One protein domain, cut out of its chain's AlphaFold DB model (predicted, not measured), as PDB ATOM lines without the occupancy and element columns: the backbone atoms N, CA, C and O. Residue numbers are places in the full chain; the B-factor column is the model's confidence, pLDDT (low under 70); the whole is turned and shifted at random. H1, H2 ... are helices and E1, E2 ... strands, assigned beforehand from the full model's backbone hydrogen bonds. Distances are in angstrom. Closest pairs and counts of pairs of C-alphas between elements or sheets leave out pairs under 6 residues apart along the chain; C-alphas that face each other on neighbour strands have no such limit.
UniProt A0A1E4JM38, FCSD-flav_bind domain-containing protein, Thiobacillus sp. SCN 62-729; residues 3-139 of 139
ATOM      1  N   GLY A   3     102.513 121.330 147.214       94.12
ATOM      2  CA  GLY A   3     101.454 120.886 148.130       94.12
ATOM      3  C   GLY A   3     101.646 119.453 148.635       94.12
ATOM      4  O   GLY A   3     101.581 119.200 149.833       94.12
ATOM      5  N   LYS A   4     102.005 118.517 147.746       96.31
ATOM      6  CA  LYS A   4     102.324 117.127 148.135       96.31
ATOM      7  C   LYS A   4     103.564 117.036 149.028       96.31
ATOM      8  O   LYS A   4     103.678 116.104 149.809       96.31
ATOM      9  N   ALA A   5     104.484 117.987 148.889       96.31
ATOM     10  CA  ALA A   5     105.681 118.080 149.713       96.31
ATOM     11  C   ALA A   5     105.424 118.777 151.060       96.31
ATOM     12  O   ALA A   5     106.361 118.909 151.831       96.31
ATOM     13  N   GLY A   6     104.200 119.236 151.357       97.19
ATOM     14  CA  GLY A   6     103.877 119.926 152.612       97.19
ATOM     15  C   GLY A   6     104.451 121.343 152.721       97.19
ATOM     16  O   GLY A   6     104.601 121.857 153.832       97.19
ATOM     17  N   LEU A   7     104.794 121.960 151.585       98.38
ATOM     18  CA  LEU A   7     105.416 123.288 151.517       98.38
ATOM     19  C   LEU A   7     104.399 124.428 151.426       98.38
ATOM     20  O   LEU A   7     104.767 125.575 151.667       98.38
ATOM     21  N   THR A   8     103.142 124.124 151.100       98.50
ATOM     22  CA  THR A   8     102.073 125.117 150.969       98.50
ATOM     23  C   THR A   8     101.347 125.348 152.291       98.50
ATOM     24  O   THR A   8     101.233 124.433 153.111       98.50
ATOM     25  N   ASP A   9     100.825 126.551 152.490       97.50
ATOM     26  CA  ASP A   9      99.830 126.849 153.522       97.50
ATOM     27  C   ASP A   9      98.392 126.619 153.010       97.50
ATOM     28  O   ASP A   9      98.179 126.036 151.941       97.50
ATOM     29  N   GLU A  10      97.397 127.035 153.790       97.25
ATOM     30  CA  GLU A  10      95.970 126.934 153.468       97.25
ATOM     31  C   GLU A  10      95.550 127.700 152.205       97.25
ATOM     32  O   GLU A  10      94.515 127.384 151.618       97.25
ATOM     33  N   THR A  11      96.349 128.670 151.753       97.00
ATOM     34  CA  THR A  11      96.107 129.408 150.506       97.00
ATOM     35  C   THR A  11      96.553 128.625 149.269       97.00
ATOM     36  O   THR A  11      96.203 128.991 148.147       97.00
ATOM     37  N   GLY A  12      97.321 127.545 149.456       97.12
ATOM     38  CA  GLY A  12      97.915 126.753 148.380       97.12
ATOM     39  C   GLY A  12      99.264 127.282 147.876       97.12
ATOM     40  O   GLY A  12      99.847 126.671 146.981       97.12
ATOM     41  N   TRP A  13      99.785 128.364 148.464       98.19
ATOM     42  CA  TRP A  13     101.099 128.942 148.156       98.19
ATOM     43  C   TRP A  13     102.119 128.637 149.260       98.19
ATOM     44  O   TRP A  13     101.759 128.219 150.358       98.19
ATOM     45  N   CYS A  14     103.408 128.809 148.970       98.44
ATOM     46  CA  CYS A  14     104.490 128.456 149.887       98.44
ATOM     47  C   CYS A  14     104.993 129.673 150.675       98.44
ATOM     48  O   CYS A  14     105.640 130.540 150.079       98.44
ATOM     49  N   PRO A  15     104.782 129.743 152.003       97.94
ATOM     50  CA  PRO A  15     105.399 130.774 152.827       97.94
ATOM     51  C   PRO A  15     106.915 130.564 152.905       97.94
ATOM     52  O   PRO A  15     107.396 129.457 153.179       97.94
ATOM     53  N   VAL A  16     107.667 131.642 152.684       97.56
ATOM     54  CA  VAL A  16     109.133 131.633 152.629       97.56
ATOM     55  C   VAL A  16     109.740 132.791 153.412       97.56
ATOM     56  O   VAL A  16     109.106 133.830 153.599       97.56
ATOM     57  N   ASP A  17     110.984 132.623 153.851       96.25
ATOM     58  CA  ASP A  17     111.806 133.729 154.329       96.25
ATOM     59  C   ASP A  17     112.165 134.663 153.152       96.25
ATOM     60  O   ASP A  17     112.734 134.204 152.162       96.25
ATOM     61  N   PRO A  18     111.891 135.976 153.233       94.50
ATOM     62  CA  PRO A  18     112.087 136.903 152.113       94.50
ATOM     63  C   PRO A  18     113.561 137.228 151.807       94.50
ATOM     64  O   PRO A  18     113.838 137.931 150.837       94.50
ATOM     65  N   GLY A  19     114.509 136.793 152.646       94.12
ATOM     66  CA  GLY A  19     115.947 136.962 152.410       94.12
ATOM     67  C   GLY A  19     116.571 135.788 151.661       94.12
ATOM     68  O   GLY A  19     117.426 135.976 150.801       94.12
ATOM     69  N   SER A  20     116.145 134.578 152.006       96.38
ATOM     70  CA  SER A  20     116.768 133.331 151.567       96.38
ATOM     71  C   SER A  20     115.876 132.462 150.692       96.38
ATOM     72  O   SER A  20     116.382 131.551 150.044       96.38
ATOM     73  N   PHE A  21     114.569 132.719 150.675       97.94
ATOM     74  CA  PHE A  21     113.535 131.856 150.101       97.94
ATOM     75  C   PHE A  21     113.433 130.476 150.765       97.94
ATOM     76  O   PHE A  21     112.781 129.586 150.220       97.94
ATOM     77  N   GLU A  22     114.034 130.281 151.946       97.94
ATOM     78  CA  GLU A  22     113.845 129.061 152.733       97.94
ATOM     79  C   GLU A  22     112.373 128.948 153.158       97.94
ATOM     80  O   GLU A  22     111.762 129.919 153.606       97.94
ATOM     81  N   SER A  23     111.786 127.763 153.024       98.25
ATOM     82  CA  SER A  23     110.421 127.497 153.453       98.25
ATOM     83  C   SER A  23     110.290 127.701 154.958       98.25
ATOM     84  O   SER A  23     111.040 127.141 155.758       98.25
ATOM     85  N   ILE A  24     109.252 128.434 155.363       97.19
ATOM     86  CA  ILE A  24     108.895 128.580 156.782       97.19
ATOM     87  C   ILE A  24     108.409 127.245 157.370       97.19
ATOM     88  O   ILE A  24     108.477 127.029 158.577       97.19
ATOM     89  N   ARG A  25     107.941 126.325 156.518       97.56
ATOM     90  CA  ARG A  25     107.373 125.037 156.936       97.56
ATOM     91  C   ARG A  25     108.421 123.935 157.051       97.56
ATOM     92  O   ARG A  25     108.230 123.022 157.848       97.56
ATOM     93  N   GLN A  26     109.487 123.982 156.249       97.88
ATOM     94  CA  GLN A  26     110.516 122.938 156.211       97.88
ATOM     95  C   GLN A  26     111.907 123.528 155.979       97.88
ATOM     96  O   GLN A  26     112.183 124.115 154.935       97.88
ATOM     97  N   LYS A  27     112.798 123.322 156.950       96.94
ATOM     98  CA  LYS A  27     114.184 123.792 156.889       96.94
ATOM     99  C   LYS A  27     114.992 123.071 155.814       96.94
ATOM    100  O   LYS A  27     114.776 121.890 155.555       96.94
ATOM    101  N   GLY A  28     115.915 123.799 155.191       96.56
ATOM    102  CA  GLY A  28     116.762 123.317 154.098       96.56
ATOM    103  C   GLY A  28     116.070 123.216 152.734       96.56
ATOM    104  O   GLY A  28     116.729 122.889 151.749       96.56
ATOM    105  N   ILE A  29     114.767 123.503 152.641       98.31
ATOM    106  CA  ILE A  29     114.039 123.561 151.369       98.31
ATOM    107  C   ILE A  29     113.781 125.017 151.024       98.31
ATOM    108  O   ILE A  29     113.231 125.752 151.836       98.31
ATOM    109  N   HIS A  30     114.118 125.419 149.802       98.50
ATOM    110  CA  HIS A  30     113.854 126.759 149.295       98.50
ATOM    111  C   HIS A  30     112.778 126.721 148.206       98.50
ATOM    112  O   HIS A  30     112.749 125.792 147.395       98.50
ATOM    113  N   VAL A  31     111.882 127.710 148.189       98.62
ATOM    114  CA  VAL A  31     110.800 127.810 147.197       98.62
ATOM    115  C   VAL A  31     110.820 129.185 146.543       98.62
ATOM    116  O   VAL A  31     110.720 130.192 147.229       98.62
ATOM    117  N   ILE A  32     110.894 129.222 145.215       98.62
ATOM    118  CA  ILE A  32     110.986 130.445 144.405       98.62
ATOM    119  C   ILE A  32     109.898 130.481 143.322       98.62
ATOM    120  O   ILE A  32     109.196 129.491 143.088       98.62
ATOM    121  N   GLY A  33     109.804 131.616 142.635       98.38
ATOM    122  CA  GLY A  33     108.905 131.864 141.518       98.38
ATOM    123  C   GLY A  33     107.444 131.834 141.939       98.38
ATOM    124  O   GLY A  33     107.097 132.088 143.090       98.38
ATOM    125  N   ASP A  34     106.568 131.459 141.009       98.38
ATOM    126  CA  ASP A  34     105.123 131.547 141.215       98.38
ATOM    127  C   ASP A  34     104.635 130.804 142.459       98.38
ATOM    128  O   ASP A  34     103.662 131.230 143.064       98.38
ATOM    129  N   SER A  35     105.303 129.735 142.897       98.06
ATOM    130  CA  SER A  35     104.881 128.988 144.090       98.06
ATOM    131  C   SER A  35     105.115 129.740 145.407       98.06
ATOM    132  O   SER A  35     104.460 129.418 146.397       98.06
ATOM    133  N   SER A  36     106.028 130.712 145.449       97.94
ATOM    134  CA  SER A  36     106.425 131.408 146.674       97.94
ATOM    135  C   SER A  36     105.435 132.518 147.067       97.94
ATOM    136  O   SER A  36     104.726 133.101 146.235       97.94
ATOM    137  N   ILE A  37     105.382 132.831 148.362       97.69
ATOM    138  CA  ILE A  37     104.734 134.037 148.888       97.69
ATOM    139  C   ILE A  37     105.805 135.133 149.016       97.69
ATOM    140  O   ILE A  37     106.344 135.383 150.090       97.69
ATOM    141  N   ALA A  38     106.114 135.793 147.897       96.31
ATOM    142  CA  ALA A  38     107.145 136.833 147.781       96.31
ATOM    143  C   ALA A  38     106.610 138.270 147.990       96.31
ATOM    144  O   ALA A  38     107.013 139.219 147.315       96.31
ATOM    145  N   GLY A  39     105.670 138.458 148.923       95.62
ATOM    146  CA  GLY A  39     105.118 139.778 149.248       95.62
ATOM    147  C   GLY A  39     104.461 140.480 148.052       95.62
ATOM    148  O   GLY A  39     103.528 139.954 147.451       95.62
ATOM    149  N   LYS A  40     104.924 141.696 147.731       96.44
ATOM    150  CA  LYS A  40     104.420 142.511 146.606       96.44
ATOM    151  C   LYS A  40     105.154 142.262 145.286       96.44
ATOM    152  O   LYS A  40     104.867 142.957 144.309       96.44
ATOM    153  N   LEU A  41     106.118 141.344 145.253       96.56
ATOM    154  CA  LEU A  41     106.779 140.971 144.010       96.56
ATOM    155  C   LEU A  41     105.762 140.223 143.120       96.56
ATOM    156  O   LEU A  41     105.091 139.307 143.603       96.56
ATOM    157  N   PRO A  42     105.561 140.632 141.856       96.81
ATOM    158  CA  PRO A  42     104.572 139.998 140.991       96.81
ATOM    159  C   PRO A  42     105.026 138.596 140.578       96.81
ATOM    160  O   PRO A  42     106.212 138.355 140.383       96.81
ATOM    161  N   LYS A  43     104.068 137.693 140.359       98.06
ATOM    162  CA  LYS A  43     104.329 136.356 139.809       98.06
ATOM    163  C   LYS A  43     104.628 136.470 138.310       98.06
ATOM    164  O   LYS A  43     103.711 136.607 137.500       98.06
ATOM    165  N   SER A  44     105.911 136.549 137.955       98.19
ATOM    166  CA  SER A  44     106.382 136.679 136.573       98.19
ATOM    167  C   SER A  44     107.764 136.060 136.374       98.19
ATOM    168  O   SER A  44     108.512 135.869 137.331       98.19
ATOM    169  N   ALA A  45     108.152 135.830 135.117       98.12
ATOM    170  CA  ALA A  45     109.476 135.302 134.786       98.12
ATOM    171  C   ALA A  45     110.627 136.204 135.276       98.12
ATOM    172  O   ALA A  45     111.606 135.694 135.812       98.12
ATOM    173  N   ALA A  46     110.503 137.535 135.156       98.12
ATOM    174  CA  ALA A  46     111.517 138.466 135.669       98.12
ATOM    175  C   ALA A  46     111.687 138.347 137.188       98.12
ATOM    176  O   ALA A  46     112.812 138.278 137.678       98.12
ATOM    177  N   ALA A  47     110.568 138.292 137.915       98.25
ATOM    178  CA  ALA A  47     110.590 138.120 139.359       98.25
ATOM    179  C   ALA A  47     111.199 136.765 139.730       98.25
ATOM    180  O   ALA A  47     112.169 136.733 140.475       98.25
ATOM    181  N   ALA A  48     110.732 135.670 139.123       98.69
ATOM    182  CA  ALA A  48     111.242 134.326 139.379       98.69
ATOM    183  C   ALA A  48     112.752 134.195 139.103       98.69
ATOM    184  O   ALA A  48     113.466 133.593 139.902       98.69
ATOM    185  N   ASN A  49     113.262 134.793 138.019       98.69
ATOM    186  CA  ASN A  49     114.699 134.844 137.727       98.69
ATOM    187  C   ASN A  49     115.467 135.609 138.821       98.69
ATOM    188  O   ASN A  49     116.496 135.143 139.313       98.69
ATOM    189  N   SER A  50     114.939 136.757 139.252       98.25
ATOM    190  CA  SER A  50     115.546 137.550 140.321       98.25
ATOM    191  C   SER A  50     115.525 136.823 141.672       98.25
ATOM    192  O   SER A  50     116.521 136.854 142.397       98.25
ATOM    193  N   GLU A  51     114.422 136.150 142.004       98.38
ATOM    194  CA  GLU A  51     114.285 135.295 143.187       98.38
ATOM    195  C   GLU A  51     115.295 134.145 143.148       98.38
ATOM    196  O   GLU A  51     115.965 133.886 144.145       98.38
ATOM    197  N   ALA A  52     115.467 133.495 141.991       98.56
ATOM    198  CA  ALA A  52     116.410 132.394 141.813       98.56
ATOM    199  C   ALA A  52     117.852 132.816 142.125       98.56
ATOM    200  O   ALA A  52     118.553 132.119 142.857       98.56
ATOM    201  N   LYS A  53     118.287 133.980 141.628       98.44
ATOM    202  CA  LYS A  53     119.639 134.518 141.871       98.44
ATOM    203  C   LYS A  53     119.876 134.852 143.344       98.44
ATOM    204  O   LYS A  53     120.929 134.523 143.899       98.44
ATOM    205  N   VAL A  54     118.887 135.465 143.995       98.00
ATOM    206  CA  VAL A  54     118.930 135.746 145.437       98.00
ATOM    207  C   VAL A  54     118.976 134.447 146.240       98.00
ATOM    208  O   VAL A  54     119.851 134.284 147.089       98.00
ATOM    209  N   CYS A  55     118.092 133.498 145.933       98.38
ATOM    210  CA  CYS A  55     118.030 132.197 146.587       98.38
ATOM    211  C   CYS A  55     119.343 131.420 146.429       98.38
ATOM    212  O   CYS A  55     119.855 130.885 147.409       98.38
ATOM    213  N   ALA A  56     119.926 131.391 145.228       98.44
ATOM    214  CA  ALA A  56     121.202 130.727 144.972       98.44
ATOM    215  C   ALA A  56     122.334 131.340 145.810       98.44
ATOM    216  O   ALA A  56     123.112 130.617 146.438       98.44
ATOM    217  N   THR A  57     122.386 132.672 145.886       98.19
ATOM    218  CA  THR A  57     123.361 133.389 146.720       98.19
ATOM    219  C   THR A  57     123.161 133.079 148.205       98.19
ATOM    220  O   THR A  57     124.129 132.822 148.922       98.19
ATOM    221  N   ALA A  58     121.911 133.044 148.673       98.06
ATOM    222  CA  ALA A  58     121.588 132.704 150.052       98.06
ATOM    223  C   ALA A  58     121.993 131.266 150.399       98.06
ATOM    224  O   ALA A  58     122.652 131.060 151.417       98.06
ATOM    225  N   ILE A  59     121.685 130.289 149.539       98.50
ATOM    226  CA  ILE A  59     122.100 128.888 149.710       98.50
ATOM    227  C   ILE A  59     123.627 128.794 149.793       98.50
ATOM    228  O   ILE A  59     124.154 128.165 150.708       98.50
ATOM    229  N   ALA A  60     124.354 129.464 148.893       98.38
ATOM    230  CA  ALA A  60     125.815 129.477 148.913       98.38
ATOM    231  C   ALA A  60     126.387 130.084 150.210       98.38
ATOM    232  O   ALA A  60     127.385 129.589 150.740       98.38
ATOM    233  N   SER A  61     125.764 131.135 150.752       98.19
ATOM    234  CA  SER A  61     126.136 131.690 152.058       98.19
ATOM    235  C   SER A  61     125.853 130.716 153.199       98.19
ATOM    236  O   SER A  61     126.747 130.471 154.007       98.19
ATOM    237  N   LEU A  62     124.658 130.120 153.240       97.50
ATOM    238  CA  LEU A  62     124.243 129.184 154.288       97.50
ATOM    239  C   LEU A  62     125.136 127.939 154.328       97.50
ATOM    240  O   LEU A  62     125.612 127.564 155.397       97.50
ATOM    241  N   LEU A  63     125.442 127.349 153.167       97.94
ATOM    242  CA  LEU A  63     126.361 126.211 153.061       97.94
ATOM    243  C   LEU A  63     127.777 126.560 153.538       97.94
ATOM    244  O   LEU A  63     128.457 125.724 154.125       97.94
ATOM    245  N   ALA A  64     128.207 127.805 153.335       98.00
ATOM    246  CA  ALA A  64     129.479 128.316 153.834       98.00
ATOM    247  C   ALA A  64     129.413 128.813 155.292       98.00
ATOM    248  O   ALA A  64     130.384 129.402 155.767       98.00
ATOM    249  N   SER A  65     128.285 128.632 155.993       97.25
ATOM    250  CA  SER A  65     128.044 129.176 157.340       97.25
ATOM    251  C   SER A  65     128.299 130.688 157.444       97.25
ATOM    252  O   SER A  65     128.760 131.196 158.465       97.25
ATOM    253  N   ARG A  66     128.002 131.421 156.367       97.88
ATOM    254  CA  ARG A  66     128.075 132.883 156.296       97.88
ATOM    255  C   ARG A  66     126.678 133.498 156.413       97.88
ATOM    256  O   ARG A  66     125.697 132.861 156.026       97.88
ATOM    257  N   PRO A  67     126.574 134.752 156.886       96.56
ATOM    258  CA  PRO A  67     125.309 135.472 156.881       96.56
ATOM    259  C   PRO A  67     124.708 135.580 155.472       96.56
ATOM    260  O   PRO A  67     125.423 135.788 154.487       96.56
ATOM    261  N   VAL A  68     123.381 135.477 155.385       95.88
ATOM    262  CA  VAL A  68     122.632 135.814 154.167       95.88
ATOM    263  C   VAL A  68     122.614 137.338 154.028       95.88
ATOM    264  O   VAL A  68     122.270 138.040 154.979       95.88
ATOM    265  N   GLY A  69     123.023 137.841 152.862       92.06
ATOM    266  CA  GLY A  69     123.056 139.276 152.573       92.06
ATOM    267  C   GLY A  69     121.666 139.882 152.367       92.06
ATOM    268  O   GLY A  69     120.667 139.169 152.273       92.06
ATOM    269  N   ASP A  70     121.610 141.209 152.270       93.44
ATOM    270  CA  ASP A  70     120.370 141.909 151.939       93.44
ATOM    271  C   ASP A  70     120.053 141.774 150.443       93.44
ATOM    272  O   ASP A  70     120.878 142.154 149.604       93.44
ATOM    273  N   PRO A  71     118.877 141.237 150.077       95.00
ATOM    274  CA  PRO A  71     118.544 141.022 148.681       95.00
ATOM    275  C   PRO A  71     117.998 142.288 148.017       95.00
ATOM    276  O   PRO A  71     117.297 143.100 148.631       95.00
ATOM    277  N   SER A  72     118.251 142.391 146.716       95.56
ATOM    278  CA  SER A  72     117.590 143.320 145.804       95.56
ATOM    279  C   SER A  72     116.954 142.513 144.682       95.56
ATOM    280  O   SER A  72     117.569 141.570 144.178       95.56
ATOM    281  N   PHE A  73     115.732 142.876 144.302       97.94
ATOM    282  CA  PHE A  73     114.997 142.194 143.248       97.94
ATOM    283  C   PHE A  73     114.591 143.156 142.149       97.94
ATOM    284  O   PHE A  73     114.271 144.318 142.407       97.94
ATOM    285  N   VAL A  74     114.534 142.642 140.925       97.38
ATOM    286  CA  VAL A  74     114.036 143.377 139.766       97.38
ATOM    287  C   VAL A  74     112.872 142.637 139.128       97.38
ATOM    288  O   VAL A  74     112.861 141.413 139.024       97.38
ATOM    289  N   ASN A  75     111.885 143.397 138.676       97.75
ATOM    290  CA  ASN A  75     110.813 142.905 137.828       97.75
ATOM    291  C   ASN A  75     110.701 143.796 136.592       97.75
ATOM    292  O   ASN A  75     110.803 145.017 136.688       97.75
ATOM    293  N   ALA A  76     110.438 143.165 135.452       96.94
ATOM    294  CA  ALA A  76     109.938 143.810 134.256       96.94
ATOM    295  C   ALA A  76     108.918 142.871 133.601       96.94
ATOM    296  O   ALA A  76     109.210 141.699 133.367       96.94
ATOM    297  N   CYS A  77     107.723 143.380 133.322       97.38
ATOM    298  CA  CYS A  77     106.708 142.695 132.534       97.38
ATOM    299  C   CYS A  77     106.376 143.563 131.324       97.38
ATOM    300  O   CYS A  77     105.937 144.702 131.486       97.38
ATOM    301  N   TYR A  78     106.558 143.009 130.129       97.94
ATOM    302  CA  TYR A  78     106.171 143.639 128.873       97.94
ATOM    303  C   TYR A  78     104.852 143.054 128.360       97.94
ATOM    304  O   TYR A  78     104.573 141.869 128.536       97.94
ATOM    305  N   ALA A  79     104.055 143.886 127.697       97.06
ATOM    306  CA  ALA A  79     102.837 143.494 127.006       97.06
ATOM    307  C   ALA A  79     102.846 144.065 125.584       97.06
ATOM    308  O   ALA A  79     102.919 145.280 125.397       97.06
ATOM    309  N   LEU A  80     102.749 143.191 124.584       97.38
ATOM    310  CA  LEU A  80     102.605 143.573 123.183       97.38
ATOM    311  C   LEU A  80     101.118 143.645 122.828       97.38
ATOM    312  O   LEU A  80     100.424 142.633 122.818       97.38
ATOM    313  N   VAL A  81     100.629 144.847 122.533       96.75
ATOM    314  CA  VAL A  81      99.260 145.083 122.041       96.75
ATOM    315  C   VAL A  81      99.186 144.838 120.532       96.75
ATOM    316  O   VAL A  81      98.184 144.364 120.010       96.75
ATOM    317  N   SER A  82     100.265 145.170 119.825       97.19
ATOM    318  CA  SER A  82     100.482 144.866 118.409       97.19
ATOM    319  C   SER A  82     101.992 144.751 118.150       97.19
ATOM    320  O   SER A  82     102.770 145.122 119.036       97.19
ATOM    321  N   PRO A  83     102.441 144.318 116.956       97.25
ATOM    322  CA  PRO A  83     103.870 144.187 116.652       97.25
ATOM    323  C   PRO A  83     104.703 145.462 116.865       97.25
ATOM    324  O   PRO A  83     105.907 145.381 117.070       97.25
ATOM    325  N   THR A  84     104.080 146.644 116.829       97.19
ATOM    326  CA  THR A  84     104.746 147.945 117.030       97.19
ATOM    327  C   THR A  84     104.181 148.724 118.216       97.19
ATOM    328  O   THR A  84     104.421 149.925 118.347       97.19
ATOM    329  N   TYR A  85     103.423 148.065 119.096       97.56
ATOM    330  CA  TYR A  85     102.854 148.696 120.282       97.56
ATOM    331  C   TYR A  85     103.126 147.850 121.521       97.56
ATOM    332  O   TYR A  85     102.384 146.912 121.809       97.56
ATOM    333  N   GLY A  86     104.167 148.220 122.265       97.62
ATOM    334  CA  GLY A  86     104.502 147.651 123.563       97.62
ATOM    335  C   GLY A  86     104.083 148.549 124.726       97.62
ATOM    336  O   GLY A  86     103.972 149.769 124.589       97.62
ATOM    337  N   LEU A  87     103.866 147.914 125.870       97.69
ATOM    338  CA  LEU A  87     103.694 148.506 127.192       97.69
ATOM    339  C   LEU A  87     104.553 147.717 128.181       97.69
ATOM    340  O   LEU A  87     104.886 146.557 127.943       97.69
ATOM    341  N   SER A  88     104.886 148.331 129.304       97.50
ATOM    342  CA  SER A  88     105.748 147.776 130.328       97.50
ATOM    343  C   SER A  88     105.356 148.259 131.723       97.50
ATOM    344  O   SER A  88     104.836 149.361 131.933       97.50
ATOM    345  N   ILE A  89     105.615 147.398 132.695       97.62
ATOM    346  CA  ILE A  89     105.716 147.741 134.108       97.62
ATOM    347  C   ILE A  89     107.037 147.176 134.613       97.62
ATOM    348  O   ILE A  89     107.382 146.038 134.300       97.62
ATOM    349  N   ALA A  90     107.785 147.975 135.363       97.44
ATOM    350  CA  ALA A  90     109.061 147.572 135.926       97.44
ATOM    351  C   ALA A  90     109.226 148.103 137.348       97.44
ATOM    352  O   ALA A  90     108.645 149.126 137.721       97.44
ATOM    353  N   GLY A  91     110.024 147.398 138.145       97.75
ATOM    354  CA  GLY A  91     110.209 147.714 139.551       97.75
ATOM    355  C   GLY A  91     111.509 147.193 140.133       97.75
ATOM    356  O   GLY A  91     111.961 146.109 139.764       97.75
ATOM    357  N   VAL A  92     112.056 147.937 141.095       98.00
ATOM    358  CA  VAL A  92     113.084 147.443 142.021       98.00
ATOM    359  C   VAL A  92     112.457 147.238 143.395       98.00
ATOM    360  O   VAL A  92     111.730 148.102 143.893       98.00
ATOM    361  N   TYR A  93     112.735 146.094 144.003       98.00
ATOM    362  CA  TYR A  93     112.157 145.662 145.268       98.00
ATOM    363  C   TYR A  93     113.265 145.289 146.242       98.00
ATOM    364  O   TYR A  93     114.346 144.856 145.845       98.00
ATOM    365  N   SER A  94     112.975 145.415 147.529       96.25
ATOM    366  CA  SER A  94     113.862 144.972 148.596       96.25
ATOM    367  C   SER A  94     113.082 144.211 149.655       96.25
ATOM    368  O   SER A  94     111.849 144.279 149.738       96.25
ATOM    369  N   ARG A  95     113.823 143.513 150.512       94.00
ATOM    370  CA  ARG A  95     113.269 142.987 151.754       94.00
ATOM    371  C   ARG A  95     112.805 144.144 152.648       94.00
ATOM    372  O   ARG A  95     113.500 145.146 152.801       94.00
ATOM    373  N   THR A  96     111.637 143.982 153.253       87.56
ATOM    374  CA  THR A  96     111.121 144.787 154.369       87.56
ATOM    375  C   THR A  96     110.932 143.887 155.591       87.56
ATOM    376  O   THR A  96     111.237 142.696 155.532       87.56
ATOM    377  N   ALA A  97     110.413 144.413 156.706       82.19
ATOM    378  CA  ALA A  97     110.108 143.600 157.886       82.19
ATOM    379  C   ALA A  97     109.143 142.447 157.525       82.19
ATOM    380  O   ALA A  97     107.951 142.669 157.328       82.19
ATOM    381  N   GLY A  98     109.685 141.233 157.378       78.19
ATOM    382  CA  GLY A  98     108.941 140.006 157.076       78.19
ATOM    383  C   GLY A  98     108.333 139.893 155.671       78.19
ATOM    384  O   GLY A  98     107.491 139.026 155.464       78.19
ATOM    385  N   SER A  99     108.702 140.741 154.701       90.31
ATOM    386  CA  SER A  99     108.131 140.680 153.343       90.31
ATOM    387  C   SER A  99     109.072 141.254 152.275       90.31
ATOM    388  O   SER A  99     110.198 141.646 152.579       90.31
ATOM    389  N   ILE A 100     108.608 141.310 151.025       96.75
ATOM    390  CA  ILE A 100     109.273 141.979 149.898       96.75
ATOM    391  C   ILE A 100     108.340 143.078 149.385       96.75
ATOM    392  O   ILE A 100     107.148 142.846 149.159       96.75
ATOM    393  N   ALA A 101     108.876 144.282 149.199       96.50
ATOM    394  CA  ALA A 101     108.118 145.445 148.750       96.50
ATOM    395  C   ALA A 101     108.929 146.292 147.758       96.50
ATOM    396  O   ALA A 101     110.160 146.259 147.786       96.50
ATOM    397  N   PRO A 102     108.260 147.055 146.874       96.62
ATOM    398  CA  PRO A 102     108.947 147.975 145.979       96.62
ATOM    399  C   PRO A 102     109.678 149.054 146.777       96.62
ATOM    400  O   PRO A 102     109.143 149.579 147.758       96.62
ATOM    401  N   LEU A 103     110.869 149.428 146.316       95.44
ATOM    402  CA  LEU A 103     111.550 150.603 146.844       95.44
ATOM    403  C   LEU A 103     110.717 151.864 146.543       95.44
ATOM    404  O   LEU A 103     110.094 151.952 145.474       95.44
ATOM    405  N   PRO A 104     110.684 152.857 147.452       93.44
ATOM    406  CA  PRO A 104     109.970 154.107 147.218       93.44
ATOM    407  C   PRO A 104     110.377 154.756 145.889       93.44
ATOM    408  O   PRO A 104     111.552 155.020 145.652       93.44
ATOM    409  N   GLY A 105     109.400 154.994 145.008       93.88
ATOM    410  CA  GLY A 105     109.625 155.610 143.694       93.88
ATOM    411  C   GLY A 105     110.261 154.702 142.632       93.88
ATOM    412  O   GLY A 105     110.487 155.165 141.519       93.88
ATOM    413  N   ALA A 106     110.520 153.426 142.931       94.44
ATOM    414  CA  ALA A 106     111.178 152.509 142.001       94.44
ATOM    415  C   ALA A 106     110.216 151.718 141.102       94.44
ATOM    416  O   ALA A 106     110.681 150.911 140.303       94.44
ATOM    417  N   LEU A 107     108.898 151.919 141.230       94.75
ATOM    418  CA  LEU A 107     107.900 151.352 140.321       94.75
ATOM    419  C   LEU A 107     107.601 152.317 139.177       94.75
ATOM    420  O   LEU A 107     107.201 153.458 139.409       94.75
ATOM    421  N   GLY A 108     107.733 151.826 137.950       95.00
ATOM    422  CA  GLY A 108     107.405 152.549 136.731       95.00
ATOM    423  C   GLY A 108     106.422 151.767 135.871       95.00
ATOM    424  O   GLY A 108     106.572 150.564 135.680       95.00
ATOM    425  N   VAL A 109     105.431 152.465 135.324       96.44
ATOM    426  CA  VAL A 109     104.561 151.966 134.252       96.44
ATOM    427  C   VAL A 109     104.751 152.836 133.023       96.44
ATOM    428  O   VAL A 109     105.055 154.027 133.150       96.44
ATOM    429  N   SER A 110     104.529 152.275 131.836       95.69
ATOM    430  CA  SER A 110     104.565 153.052 130.602       95.69
ATOM    431  C   SER A 110     103.663 154.285 130.707       95.69
ATOM    432  O   SER A 110     102.456 154.163 130.941       95.69
ATOM    433  N   PRO A 111     104.193 155.497 130.493       95.31
ATOM    434  CA  PRO A 111     103.390 156.710 130.576       95.31
ATOM    435  C   PRO A 111     102.346 156.726 129.460       95.31
ATOM    436  O   PRO A 111     102.686 156.487 128.305       95.31
ATOM    437  N   LEU A 112     101.087 157.044 129.777       91.12
ATOM    438  CA  LEU A 112      99.956 156.937 128.839       91.12
ATOM    439  C   LEU A 112     100.088 157.846 127.604       91.12
ATOM    440  O   LEU A 112      99.790 157.430 126.485       91.12
ATOM    441  N   LYS A 113     100.563 159.083 127.791       91.75
ATOM    442  CA  LYS A 113     100.663 160.099 126.731       91.75
ATOM    443  C   LYS A 113     102.069 160.131 126.129       91.75
ATOM    444  O   LYS A 113     102.888 160.972 126.499       91.75
ATOM    445  N   LYS A 114     102.353 159.212 125.204       94.19
ATOM    446  CA  LYS A 114     103.607 159.181 124.433       94.19
ATOM    447  C   LYS A 114     103.358 158.980 122.934       94.19
ATOM    448  O   LYS A 114     102.340 158.389 122.576       94.19
ATOM    449  N   PRO A 115     104.274 159.447 122.062       94.94
ATOM    450  CA  PRO A 115     104.189 159.211 120.623       94.94
ATOM    451  C   PRO A 115     104.275 157.722 120.266       94.94
ATOM    452  O   PRO A 115     104.856 156.934 121.012       94.94
ATOM    453  N   ALA A 116     103.790 157.356 119.076       96.25
ATOM    454  CA  ALA A 116     103.842 155.983 118.562       96.25
ATOM    455  C   ALA A 116     105.265 155.389 118.551       96.25
ATOM    456  O   ALA A 116     105.441 154.219 118.871       96.25
ATOM    457  N   ALA A 117     106.290 156.208 118.287       97.38
ATOM    458  CA  ALA A 117     107.690 155.780 118.326       97.38
ATOM    459  C   ALA A 117     108.118 155.220 119.697       97.38
ATOM    460  O   ALA A 117     108.925 154.299 119.759       97.38
ATOM    461  N   TYR A 118     107.550 155.730 120.797       97.69
ATOM    462  CA  TYR A 118     107.815 155.194 122.135       97.69
ATOM    463  C   TYR A 118     107.243 153.780 122.281       97.69
ATOM    464  O   TYR A 118     107.921 152.894 122.781       97.69
ATOM    465  N   ARG A 119     106.027 153.548 121.770       97.81
ATOM    466  CA  ARG A 119     105.368 152.231 121.794       97.81
ATOM    467  C   ARG A 119     106.076 151.214 120.910       97.81
ATOM    468  O   ARG A 119     106.217 150.064 121.313       97.81
ATOM    469  N   ALA A 120     106.568 151.648 119.751       97.88
ATOM    470  CA  ALA A 120     107.386 150.817 118.873       97.88
ATOM    471  C   ALA A 120     108.718 150.443 119.535       97.88
ATOM    472  O   ALA A 120     109.139 149.293 119.443       97.88
ATOM    473  N   LYS A 121     109.340 151.380 120.264       98.12
ATOM    474  CA  LYS A 121     110.526 151.079 121.068       98.12
ATOM    475  C   LYS A 121     110.212 150.060 122.165       98.12
ATOM    476  O   LYS A 121     110.932 149.082 122.273       98.12
ATOM    477  N   GLU A 122     109.137 150.245 122.934       98.06
ATOM    478  CA  GLU A 122     108.744 149.282 123.975       98.06
ATOM    479  C   GLU A 122     108.455 147.889 123.395       98.06
ATOM    480  O   GLU A 122     108.759 146.889 124.036       98.06
ATOM    481  N   ALA A 123     107.909 147.810 122.176       98.25
ATOM    482  CA  ALA A 123     107.707 146.535 121.492       98.25
ATOM    483  C   ALA A 123     109.035 145.854 121.125       98.25
ATOM    484  O   ALA A 123     109.192 144.653 121.329       98.25
ATOM    485  N   HIS A 124     110.003 146.625 120.628       98.19
ATOM    486  CA  HIS A 124     111.343 146.122 120.337       98.19
ATOM    487  C   HIS A 124     112.096 145.703 121.609       98.19
ATOM    488  O   HIS A 124     112.710 144.637 121.644       98.19
ATOM    489  N   ASP A 125     112.006 146.508 122.671       98.06
ATOM    490  CA  ASP A 125     112.615 146.208 123.965       98.06
ATOM    491  C   ASP A 125     112.046 144.907 124.561       98.06
ATOM    492  O   ASP A 125     112.792 144.152 125.179       98.06
ATOM    493  N   ALA A 126     110.754 144.616 124.354       98.25
ATOM    494  CA  ALA A 126     110.120 143.384 124.823       98.25
ATOM    495  C   ALA A 126     110.738 142.125 124.192       98.25
ATOM    496  O   ALA A 126     110.992 141.149 124.897       98.25
ATOM    497  N   GLU A 127     111.020 142.161 122.886       97.38
ATOM    498  CA  GLU A 127     111.705 141.067 122.186       97.38
ATOM    499  C   GLU A 127     113.128 140.892 122.727       97.38
ATOM    500  O   GLU A 127     113.527 139.791 123.105       97.38
ATOM    501  N   GLY A 128     113.875 141.995 122.851       97.62
ATOM    502  CA  GLY A 128     115.218 141.966 123.429       97.62
ATOM    503  C   GLY A 128     115.223 141.420 124.860       97.62
ATOM    504  O   GLY A 128     116.080 140.613 125.215       97.62
ATOM    505  N   TRP A 129     114.243 141.808 125.678       98.00
ATOM    506  CA  TRP A 129     114.078 141.289 127.032       98.00
ATOM    507  C   TRP A 129     113.817 139.780 127.038       98.00
ATOM    508  O   TRP A 129     114.457 139.076 127.819       98.00
ATOM    509  N   TYR A 130     112.942 139.275 126.162       98.19
ATOM    510  CA  TYR A 130     112.652 137.843 126.065       98.19
ATOM    511  C   TYR A 130     113.905 137.032 125.717       98.19
ATOM    512  O   TYR A 130     114.236 136.084 126.427       98.19
ATOM    513  N   GLN A 131     114.645 137.440 124.684       98.19
ATOM    514  CA  GLN A 131     115.876 136.752 124.288       98.19
ATOM    515  C   GLN A 131     116.906 136.746 125.426       98.19
ATOM    516  O   GLN A 131     117.492 135.709 125.741       98.19
ATOM    517  N   ASN A 132     117.075 137.886 126.100       98.12
ATOM    518  CA  ASN A 132     118.049 138.022 127.177       98.12
ATOM    519  C   ASN A 132     117.679 137.217 128.426       98.12
ATOM    520  O   ASN A 132     118.558 136.586 129.003       98.12
ATOM    521  N   ILE A 133     116.411 137.214 128.861       98.19
ATOM    522  CA  ILE A 133     116.018 136.463 130.065       98.19
ATOM    523  C   ILE A 133     116.042 134.952 129.828       98.19
ATOM    524  O   ILE A 133     116.364 134.197 130.746       98.19
ATOM    525  N   VAL A 134     115.736 134.506 128.606       98.31
ATOM    526  CA  VAL A 134     115.874 133.098 128.220       98.31
ATOM    527  C   VAL A 134     117.345 132.693 128.248       98.31
ATOM    528  O   VAL A 134     117.668 131.701 128.895       98.31
ATOM    529  N   ALA A 135     118.239 133.471 127.629       98.44
ATOM    530  CA  ALA A 135     119.675 133.198 127.679       98.44
ATOM    531  C   ALA A 135     120.186 133.171 129.130       98.44
ATOM    532  O   ALA A 135     120.663 132.146 129.596       98.44
ATOM    533  N   ASP A 136     119.965 134.234 129.901       97.94
ATOM    534  CA  ASP A 136     120.417 134.332 131.295       97.94
ATOM    535  C   ASP A 136     119.908 133.195 132.207       97.94
ATOM    536  O   ASP A 136     120.560 132.860 133.194       97.94
ATOM    537  N   SER A 137     118.760 132.587 131.891       98.06
ATOM    538  CA  SER A 137     118.196 131.493 132.695       98.06
ATOM    539  C   SER A 137     118.675 130.100 132.272       98.06
ATOM    540  O   SER A 137     118.618 129.177 133.085       98.06
ATOM    541  N   PHE A 138     119.087 129.920 131.014       97.25
ATOM    542  CA  PHE A 138     119.287 128.591 130.419       97.25
ATOM    543  C   PHE A 138     120.628 128.402 129.693       97.25
ATOM    544  O   PHE A 138     120.879 127.298 129.205       97.25
ATOM    545  N   THR A 139     121.482 129.426 129.622       90.56
ATOM    546  CA  THR A 139     122.822 129.372 129.008       90.56
ATOM    547  C   THR A 139     123.880 129.888 129.964       90.56
ATOM    548  O   THR A 139     124.921 129.211 130.093       90.56
TER     549      THR A 139
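What this domain is: This is residues 3 to 139 of the 139 residues of the protein "FCSD-flav_bind domain-containing protein" of Thiobacillus sp. SCN 62-729 (UniProt A0A1E4JM38). A long, twisted three-stranded sheet has H2 slanting over one face and H1 beside its edge strand E1; residues 3 to 44, without a named element, fold up next to H1. The 137 printed residues include H1 E1 E2 E3 H2 in that order; the class is mixed, and the antiparallel sheet E1 E2 E3 is a meander, each strand neighbouring the one before. It is only just compact, close to loose, radius of gyration of the C-alphas 17.0 A, spans 51 by 33 by 32 A.

Where its parts are: E1 is residues 72 to 82, 32.3 A; E2 85 to 96, 35.3 A; E3 99 to 109, 22.5 A, bending by 83 degrees at residue 105. H1, 45 to 63, 26.5 A, begins at C-alpha 45 (109.476, 135.302, 134.786). H2, 116 to 138, 33.6 A, ends at C-alpha 138 (119.287, 128.591, 130.419).

How they stand to each other: Hairpin E1 and E2, at 164 degrees, has N 75 and O 91 within hydrogen-bond range, 2.9 A; hairpin E2 and E3, at 148 degrees, N 90 and O 108, 2.9 A. H2 lies over E1 and E2, height over the sheet 8.5 A; its closest C-alphas to E2 are Ala 123 and Gly 86, 4.0 A. H1 stands at the sheet's level; its closest C-alphas to E1 are Ala 46 and Asn 75, 5.0 A. In H1 and H2 every O i to N i+4 pair is within hydrogen-bond range.

The domain as a whole: The farthest C-alphas, Ser 65 and Pro 115, are 53.1 A apart. The printed part has no cut, no link between named elements is long, and no printed residue is under pLDDT 70.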